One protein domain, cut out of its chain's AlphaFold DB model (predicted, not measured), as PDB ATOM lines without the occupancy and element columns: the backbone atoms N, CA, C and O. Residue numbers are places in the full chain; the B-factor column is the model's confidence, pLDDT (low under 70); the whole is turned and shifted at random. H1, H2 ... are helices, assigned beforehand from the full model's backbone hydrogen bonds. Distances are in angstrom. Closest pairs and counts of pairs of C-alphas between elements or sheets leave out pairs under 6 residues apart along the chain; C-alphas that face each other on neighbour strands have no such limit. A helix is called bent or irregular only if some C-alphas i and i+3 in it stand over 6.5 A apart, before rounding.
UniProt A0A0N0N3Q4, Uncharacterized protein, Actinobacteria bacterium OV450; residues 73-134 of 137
ATOM      1  N   LEU A  73     -56.881   4.333 -10.777       73.56
ATOM      2  CA  LEU A  73     -55.601   4.235 -10.062       73.56
ATOM      3  C   LEU A  73     -54.430   4.519 -11.007       73.56
ATOM      4  O   LEU A  73     -53.491   5.216 -10.630       73.56
ATOM      5  N   PHE A  74     -54.494   4.012 -12.236       78.00
ATOM      6  CA  PHE A  74     -53.477   4.263 -13.255       78.00
ATOM      7  C   PHE A  74     -53.314   5.762 -13.553       78.00
ATOM      8  O   PHE A  74     -52.191   6.249 -13.623       78.00
ATOM      9  N   GLU A  75     -54.413   6.514 -13.611       79.44
ATOM     10  CA  GLU A  75     -54.401   7.969 -13.818       79.44
ATOM     11  C   GLU A  75     -53.706   8.752 -12.685       79.44
ATOM     12  O   GLU A  75     -53.252   9.874 -12.908       79.44
ATOM     13  N   THR A  76     -53.564   8.169 -11.485       81.88
ATOM     14  CA  THR A  76     -52.838   8.799 -10.358       81.88
ATOM     15  C   THR A  76     -51.320   8.620 -10.418       81.88
ATOM     16  O   THR A  76     -50.583   9.296  -9.697       81.88
ATOM     17  N   VAL A  77     -50.832   7.712 -11.263       87.75
ATOM     18  CA  VAL A  77     -49.401   7.476 -11.475       87.75
ATOM     19  C   VAL A  77     -48.800   8.685 -12.214       87.75
ATOM     20  O   VAL A  77     -49.486   9.283 -13.040       87.75
ATOM     21  N   PRO A  78     -47.534   9.091 -11.985       92.69
ATOM     22  CA  PRO A  78     -46.931  10.178 -12.756       92.69
ATOM     23  C   PRO A  78     -47.042   9.941 -14.267       92.69
ATOM     24  O   PRO A  78     -46.787   8.832 -14.731       92.69
ATOM     25  N   VAL A  79     -47.374  10.986 -15.036       88.75
ATOM     26  CA  VAL A  79     -47.641  10.896 -16.489       88.75
ATOM     27  C   VAL A  79     -46.536  10.152 -17.234       88.75
ATOM     28  O   VAL A  79     -46.821   9.271 -18.036       88.75
ATOM     29  N   ARG A  80     -45.272  10.425 -16.889       91.81
ATOM     30  CA  ARG A  80     -44.126   9.701 -17.440       91.81
ATOM     31  C   ARG A  80     -44.281   8.191 -17.270       91.81
ATOM     32  O   ARG A  80     -44.150   7.450 -18.228       91.81
ATOM     33  N   GLU A  81     -44.579   7.718 -16.068       91.50
ATOM     34  CA  GLU A  81     -44.712   6.286 -15.789       91.50
ATOM     35  C   GLU A  81     -45.959   5.675 -16.457       91.50
ATOM     36  O   GLU A  81     -45.920   4.520 -16.881       91.50
ATOM     37  N   GLN A  82     -47.028   6.458 -16.649       88.88
ATOM     38  CA  GLN A  82     -48.179   6.041 -17.458       88.88
ATOM     39  C   GLN A  82     -47.785   5.824 -18.928       88.88
ATOM     40  O   GLN A  82     -48.090   4.785 -19.516       88.88
ATOM     41  N   GLU A  83     -47.062   6.771 -19.526       91.44
ATOM     42  CA  GLU A  83     -46.583   6.671 -20.908       91.44
ATOM     43  C   GLU A  83     -45.660   5.465 -21.100       91.44
ATOM     44  O   GLU A  83     -45.805   4.731 -22.083       91.44
ATOM     45  N   ARG A  84     -44.767   5.221 -20.132       91.50
ATOM     46  CA  ARG A  84     -43.890   4.043 -20.099       91.50
ATOM     47  C   ARG A  84     -44.699   2.746 -20.069       91.50
ATOM     48  O   ARG A  84     -44.460   1.850 -20.877       91.50
ATOM     49  N   ALA A  85     -45.704   2.650 -19.198       90.62
ATOM     50  CA  ALA A  85     -46.575   1.476 -19.114       90.62
ATOM     51  C   ALA A  85     -47.372   1.236 -20.412       90.62
ATOM     52  O   ALA A  85     -47.461   0.105 -20.890       90.62
ATOM     53  N   LEU A  86     -47.900   2.294 -21.034       90.50
ATOM     54  CA  LEU A  86     -48.607   2.189 -22.315       90.50
ATOM     55  C   LEU A  86     -47.663   1.826 -23.470       90.50
ATOM     56  O   LEU A  86     -48.065   1.115 -24.393       90.50
ATOM     57  N   ALA A  87     -46.410   2.288 -23.436       90.69
ATOM     58  CA  ALA A  87     -45.380   1.867 -24.384       90.69
ATOM     59  C   ALA A  87     -45.078   0.369 -24.255       90.69
ATOM     60  O   ALA A  87     -45.103  -0.343 -25.260       90.69
ATOM     61  N   TRP A  88     -44.913  -0.122 -23.024       91.19
ATOM     62  CA  TRP A  88     -44.799  -1.552 -22.734       91.19
ATOM     63  C   TRP A  88     -45.991  -2.351 -23.267       91.19
ATOM     64  O   TRP A  88     -45.800  -3.359 -23.948       91.19
ATOM     65  N   GLN A  89     -47.218  -1.887 -23.016       91.12
ATOM     66  CA  GLN A  89     -48.430  -2.571 -23.467       91.12
ATOM     67  C   GLN A  89     -48.457  -2.745 -24.990       91.12
ATOM     68  O   GLN A  89     -48.776  -3.829 -25.470       91.12
ATOM     69  N   ARG A  90     -48.088  -1.714 -25.762       90.00
ATOM     70  CA  ARG A  90     -48.029  -1.813 -27.232       90.00
ATOM     71  C   ARG A  90     -47.038  -2.882 -27.694       90.00
ATOM     72  O   ARG A  90     -47.342  -3.648 -28.603       90.00
ATOM     73  N   HIS A  91     -45.874  -2.970 -27.050       92.12
ATOM     74  CA  HIS A  91     -44.879  -3.993 -27.373       92.12
ATOM     75  C   HIS A  91     -45.367  -5.406 -27.045       92.12
ATOM     76  O   HIS A  91     -45.186  -6.305 -27.863       92.12
ATOM     77  N   LEU A  92     -46.031  -5.593 -25.902       91.69
ATOM     78  CA  LEU A  92     -46.640  -6.874 -25.535       91.69
ATOM     79  C   LEU A  92     -47.751  -7.273 -26.512       91.69
ATOM     80  O   LEU A  92     -47.776  -8.405 -26.986       91.69
ATOM     81  N   GLN A  93     -48.618  -6.334 -26.890       90.38
ATOM     82  CA  GLN A  93     -49.678  -6.593 -27.862       90.38
ATOM     83  C   GLN A  93     -49.110  -7.024 -29.216       90.38
ATOM     84  O   GLN A  93     -49.589  -8.002 -29.787       90.38
ATOM     85  N   GLU A  94     -48.069  -6.361 -29.724       92.06
ATOM     86  CA  GLU A  94     -47.409  -6.772 -30.969       92.06
ATOM     87  C   GLU A  94     -46.763  -8.160 -30.837       92.06
ATOM     88  O   GLU A  94     -46.891  -8.973 -31.751       92.06
ATOM     89  N   ILE A  95     -46.150  -8.481 -29.690       93.50
ATOM     90  CA  ILE A  95     -45.650  -9.834 -29.410       93.50
ATOM     91  C   ILE A  95     -46.784 -10.857 -29.445       93.50
ATOM     92  O   ILE A  95     -46.547 -11.959 -29.908       93.50
ATOM     93  N   GLU A  96     -47.992 -10.540 -28.983       90.56
ATOM     94  CA  GLU A  96     -49.105 -11.494 -28.901       90.56
ATOM     95  C   GLU A  96     -49.847 -11.677 -30.228       90.56
ATOM     96  O   GLU A  96     -50.155 -12.806 -30.630       90.56
ATOM     97  N   CYS A  97     -50.116 -10.585 -30.945       87.31
ATOM     98  CA  CYS A  97     -50.938 -10.602 -32.156       87.31
ATOM     99  C   CYS A  97     -50.149 -10.438 -33.461       87.31
ATOM    100  O   CYS A  97     -50.697 -10.687 -34.534       87.31
ATOM    101  N   GLY A  98     -48.880 -10.040 -33.377       89.56
ATOM    102  CA  GLY A  98     -48.017  -9.721 -34.512       89.56
ATOM    103  C   GLY A  98     -48.339  -8.402 -35.214       89.56
ATOM    104  O   GLY A  98     -47.684  -8.076 -36.203       89.56
ATOM    105  N   LEU A  99     -49.328  -7.649 -34.724       86.69
ATOM    106  CA  LEU A  99     -49.781  -6.384 -35.295       86.69
ATOM    107  C   LEU A  99     -49.342  -5.212 -34.403       86.69
ATOM    108  O   LEU A  99     -49.624  -5.235 -33.203       86.69
ATOM    109  N   PRO A 100     -48.732  -4.153 -34.963       78.25
ATOM    110  CA  PRO A 100     -48.297  -2.987 -34.187       78.25
ATOM    111  C   PRO A 100     -49.437  -2.261 -33.455       78.25
ATOM    112  O   PRO A 100     -49.216  -1.662 -32.406       78.25
ATOM    113  N   GLY A 101     -50.655  -2.308 -34.006       76.19
ATOM    114  CA  GLY A 101     -51.854  -1.707 -33.412       76.19
ATOM    115  C   GLY A 101     -52.632  -2.631 -32.470       76.19
ATOM    116  O   GLY A 101     -53.716  -2.263 -32.029       76.19
ATOM    117  N   GLY A 102     -52.119  -3.829 -32.185       76.50
ATOM    118  CA  GLY A 102     -52.799  -4.802 -31.340       76.50
ATOM    119  C   GLY A 102     -53.890  -5.619 -32.056       76.50
ATOM    120  O   GLY A 102     -54.041  -5.560 -33.284       76.50
ATOM    121  N   PRO A 103     -54.643  -6.438 -31.297       71.50
ATOM    122  CA  PRO A 103     -55.669  -7.321 -31.844       71.50
ATOM    123  C   PRO A 103     -56.741  -6.553 -32.632       71.50
ATOM    124  O   PRO A 103     -57.315  -5.593 -32.133       71.50
ATOM    125  N   GLY A 104     -57.032  -6.988 -33.862       72.56
ATOM    126  CA  GLY A 104     -58.057  -6.367 -34.714       72.56
ATOM    127  C   GLY A 104     -57.599  -5.124 -35.485       72.56
ATOM    128  O   GLY A 104     -58.362  -4.617 -36.306       72.56
ATOM    129  N   SER A 105     -56.359  -4.659 -35.286       76.12
ATOM    130  CA  SER A 105     -55.764  -3.623 -36.135       76.12
ATOM    131  C   SER A 105     -55.658  -4.106 -37.590       76.12
ATOM    132  O   SER A 105     -55.282  -5.260 -37.817       76.12
ATOM    133  N   PRO A 106     -55.915  -3.248 -38.595       75.94
ATOM    134  CA  PRO A 106     -55.617  -3.586 -39.982       75.94
ATOM    135  C   PRO A 106     -54.107  -3.796 -40.171       75.94
ATOM    136  O   PRO A 106     -53.292  -3.158 -39.497       75.94
ATOM    137  N   GLY A 107     -53.736  -4.681 -41.097       82.12
ATOM    138  CA  GLY A 107     -52.344  -4.965 -41.451       82.12
ATOM    139  C   GLY A 107     -52.022  -6.457 -41.515       82.12
ATOM    140  O   GLY A 107     -52.832  -7.308 -41.150       82.12
ATOM    141  N   VAL A 108     -50.819  -6.770 -41.998       83.31
ATOM    142  CA  VAL A 108     -50.281  -8.136 -42.013       83.31
ATOM    143  C   VAL A 108     -49.393  -8.316 -40.779       83.31
ATOM    144  O   VAL A 108     -48.514  -7.476 -40.563       83.31
ATOM    145  N   PRO A 109     -49.587  -9.380 -39.974       84.81
ATOM    146  CA  PRO A 109     -48.710  -9.668 -38.848       84.81
ATOM    147  C   PRO A 109     -47.245  -9.755 -39.286       84.81
ATOM    148  O   PRO A 109     -46.925 -10.401 -40.287       84.81
ATOM    149  N   ARG A 110     -46.337  -9.116 -38.543       89.12
ATOM    150  CA  ARG A 110     -44.905  -9.169 -38.864       89.12
ATOM    151  C   ARG A 110     -44.405 -10.616 -38.735       89.12
ATOM    152  O   ARG A 110     -44.673 -11.240 -37.707       89.12
ATOM    153  N   PRO A 111     -43.611 -11.135 -39.692       91.19
ATOM    154  CA  PRO A 111     -43.160 -12.531 -39.670       91.19
ATOM    155  C   PRO A 111     -42.424 -12.949 -38.387       91.19
ATOM    156  O   PRO A 111     -42.571 -14.081 -37.930       91.19
ATOM    157  N   ALA A 112     -41.666 -12.035 -37.772       91.25
ATOM    158  CA  ALA A 112     -40.967 -12.280 -36.506       91.25
ATOM    159  C   ALA A 112     -41.923 -12.568 -35.330       91.25
ATOM    160  O   ALA A 112     -41.546 -13.263 -34.389       91.25
ATOM    161  N   TYR A 113     -43.167 -12.089 -35.421       92.56
ATOM    162  CA  TYR A 113     -44.215 -12.211 -34.410       92.56
ATOM    163  C   TYR A 113     -45.412 -13.026 -34.919       92.56
ATOM    164  O   TYR A 113     -46.520 -12.864 -34.406       92.56
ATOM    165  N   ALA A 114     -45.219 -13.872 -35.934       88.88
ATOM    166  CA  ALA A 114     -46.264 -14.747 -36.454       88.88
ATOM    167  C   ALA A 114     -46.782 -15.692 -35.349       88.88
ATOM    168  O   ALA A 114     -46.006 -16.143 -34.502       88.88
ATOM    169  N   ARG A 115     -48.091 -15.981 -35.326       85.81
ATOM    170  CA  ARG A 115     -48.727 -16.768 -34.247       85.81
ATOM    171  C   ARG A 115     -48.261 -18.222 -34.206       85.81
ATOM    172  O   ARG A 115     -48.372 -18.866 -33.171       85.81
ATOM    173  N   GLU A 116     -47.734 -18.714 -35.318       90.31
ATOM    174  CA  GLU A 116     -47.184 -20.055 -35.486       90.31
ATOM    175  C   GLU A 116     -45.814 -20.199 -34.807       90.31
ATOM    176  O   GLU A 116     -45.357 -21.316 -34.571       90.31
ATOM    177  N   ARG A 117     -45.145 -19.082 -34.482       93.00
ATOM    178  CA  ARG A 117     -43.871 -19.096 -33.760       93.00
ATOM    179  C   ARG A 117     -44.086 -19.312 -32.259       93.00
ATOM    180  O   ARG A 117     -45.022 -18.744 -31.689       93.00
ATOM    181  N   PRO A 118     -43.187 -20.053 -31.583       95.25
ATOM    182  CA  PRO A 118     -43.180 -20.150 -30.129       95.25
ATOM    183  C   PRO A 118     -43.151 -18.769 -29.465       95.25
ATOM    184  O   PRO A 118     -42.452 -17.865 -29.919       95.25
ATOM    185  N   MET A 119     -43.869 -18.612 -28.350       94.94
ATOM    186  CA  MET A 119     -43.913 -17.338 -27.619       94.94
ATOM    187  C   MET A 119     -42.511 -16.854 -27.215       94.94
ATOM    188  O   MET A 119     -42.214 -15.673 -27.356       94.94
ATOM    189  N   GLY A 120     -41.633 -17.765 -26.781       96.12
ATOM    190  CA  GLY A 120     -40.251 -17.435 -26.419       96.12
ATOM    191  C   GLY A 120     -39.472 -16.770 -27.558       96.12
ATOM    192  O   GLY A 120     -38.842 -15.741 -27.339       96.12
ATOM    193  N   ASP A 121     -39.597 -17.281 -28.784       96.38
ATOM    194  CA  ASP A 121     -38.917 -16.725 -29.960       96.38
ATOM    195  C   ASP A 121     -39.436 -15.325 -30.307       96.38
ATOM    196  O   ASP A 121     -38.675 -14.450 -30.720       96.38
ATOM    197  N   ARG A 122     -40.742 -15.097 -30.122       96.81
ATOM    198  CA  ARG A 122     -41.391 -13.799 -30.366       96.81
ATOM    199  C   ARG A 122     -40.945 -12.766 -29.330       96.81
ATOM    200  O   ARG A 122     -40.652 -11.627 -29.690       96.81
ATOM    201  N   VAL A 123     -40.848 -13.175 -28.063       96.25
ATOM    202  CA  VAL A 123     -40.319 -12.346 -26.970       96.25
ATOM    203  C   VAL A 123     -38.851 -12.009 -27.216       96.25
ATOM    204  O   VAL A 123     -38.485 -10.840 -27.113       96.25
ATOM    205  N   GLN A 124     -38.026 -12.989 -27.599       96.56
ATOM    206  CA  GLN A 124     -36.610 -12.755 -27.881       96.56
ATOM    207  C   GLN A 124     -36.420 -11.799 -29.063       96.56
ATOM    208  O   GLN A 124     -35.679 -10.828 -28.946       96.56
ATOM    209  N   ALA A 125     -37.156 -12.001 -30.161       95.81
ATOM    210  CA  ALA A 125     -37.110 -11.098 -31.309       95.81
ATOM    211  C   ALA A 125     -37.476  -9.652 -30.932       95.81
ATOM    212  O   ALA A 125     -36.859  -8.708 -31.427       95.81
ATOM    213  N   LYS A 126     -38.452  -9.462 -30.028       94.94
ATOM    214  CA  LYS A 126     -38.806  -8.126 -29.534       94.94
ATOM    215  C   LYS A 126     -37.726  -7.551 -28.624       94.94
ATOM    216  O   LYS A 126     -37.446  -6.361 -28.715       94.94
ATOM    217  N   ALA A 127     -37.119  -8.369 -27.767       94.50
ATOM    218  CA  ALA A 127     -36.026  -7.937 -26.903       94.50
ATOM    219  C   ALA A 127     -34.832  -7.430 -27.727       94.50
ATOM    220  O   ALA A 127     -34.321  -6.347 -27.446       94.50
ATOM    221  N   ASP A 128     -34.455  -8.154 -28.784       95.75
ATOM    222  CA  ASP A 128     -33.376  -7.762 -29.696       95.75
ATOM    223  C   ASP A 128     -33.703  -6.447 -30.428       95.75
ATOM    224  O   ASP A 128     -32.859  -5.556 -30.526       95.75
ATOM    225  N   GLU A 129     -34.951  -6.283 -30.888       93.69
ATOM    226  CA  GLU A 129     -35.443  -5.041 -31.500       93.69
ATOM    227  C   GLU A 129     -35.353  -3.853 -30.527       93.69
ATOM    228  O   GLU A 129     -34.817  -2.801 -30.876       93.69
ATOM    229  N   LEU A 130     -35.849  -4.016 -29.297       93.50
ATOM    230  CA  LEU A 130     -35.839  -2.959 -28.284       93.50
ATOM    231  C   LEU A 130     -34.412  -2.598 -27.851       93.50
ATOM    232  O   LEU A 130     -34.106  -1.417 -27.681       93.50
ATOM    233  N   ALA A 131     -33.522  -3.587 -27.735       94.19
ATOM    234  CA  ALA A 131     -32.112  -3.363 -27.441       94.19
ATOM    235  C   ALA A 131     -31.415  -2.571 -28.560       94.19
ATOM    236  O   ALA A 131     -30.696  -1.614 -28.273       94.19
ATOM    237  N   ALA A 132     -31.674  -2.907 -29.829       94.75
ATOM    238  CA  ALA A 132     -31.124  -2.186 -30.978       94.75
ATOM    239  C   ALA A 132     -31.584  -0.717 -31.041       94.75
ATOM    240  O   ALA A 132     -30.854   0.143 -31.531       94.75
ATOM    241  N   LEU A 133     -32.775  -0.420 -30.513       92.31
ATOM    242  CA  LEU A 133     -33.317   0.937 -30.403       92.31
ATOM    243  C   LEU A 133     -32.817   1.698 -29.162       92.31
ATOM    244  O   LEU A 133     -33.201   2.851 -28.966       92.31
ATOM    245  N   GLY A 134     -31.990   1.077 -28.310       91.81
ATOM    246  CA  GLY A 134     -31.546   1.667 -27.045       91.81
ATOM    247  C   GLY A 134     -32.705   1.936 -26.083       91.81
ATOM    248  O   GLY A 134     -32.669   2.891 -25.303       91.81
TER     249      GLY A 134
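AT A GLANCE: This is residues 73 to 134 of the 137 residues of an uncharacterized protein of Actinobacteria bacterium OV450 (UniProt A0A0N0N3Q4). Two helices, H1 and H2, make a V: the last part of H1 meets the first part of H2, and H2 folds back at a steep angle to H1. The long link between them, residues 98 to 118, winds as a loop at the closed end of the V, while residues 75 to 81, of which 79 to 81 belong to H1, stick out at the far end of H1. The printed part has 62 residues with two named helices, H1 then H2 along the chain, and no named strand; the class is all helix. It is only just loose, close to compact, with a radius of gyration of the C-alphas of 13.1 A, and spans 39 by 27 by 17 A.

IN THESE COORDINATES: H1, the longest helix, has residues 79 to 97 and measures 26.8 A from first to last C-alpha, from C-alpha 79 at (-47.641, 10.896, -16.489) to C-alpha 97 at (-50.938, -10.602, -32.156). H2 has residues 119 to 132 and measures 20.1 A, ending with C-alpha 132 at (-31.124, -2.186, -30.978). Neither helix is bent or irregular.

HOW THE PARTS SIT: H1 touches H2 with residues 91 to 96 alone, with 6 pairs of C-alphas within 8 A. The closest C-alphas of the two are those of Ile 95 and Arg 122, 5.9 A apart. Their lines stand at a steep tilt of 46 degrees, and they run opposite ways. Their centres are 14.4 A apart. In H1 and H2 every O i to N i+4 pair is within hydrogen-bond range.

THE WHOLE: The two C-alphas farthest apart are those of Thr 76 and Glu 116, at 38.7 A. The link from H1 to H2, with 21 residues, is long, and its C-alphas lie 7 to 17 A from the mean of the C-alphas. Residues 75 to 81 stand free. The printed part has no cut. The mean pLDDT of the printed part is 88.8, and no printed residue is under 70.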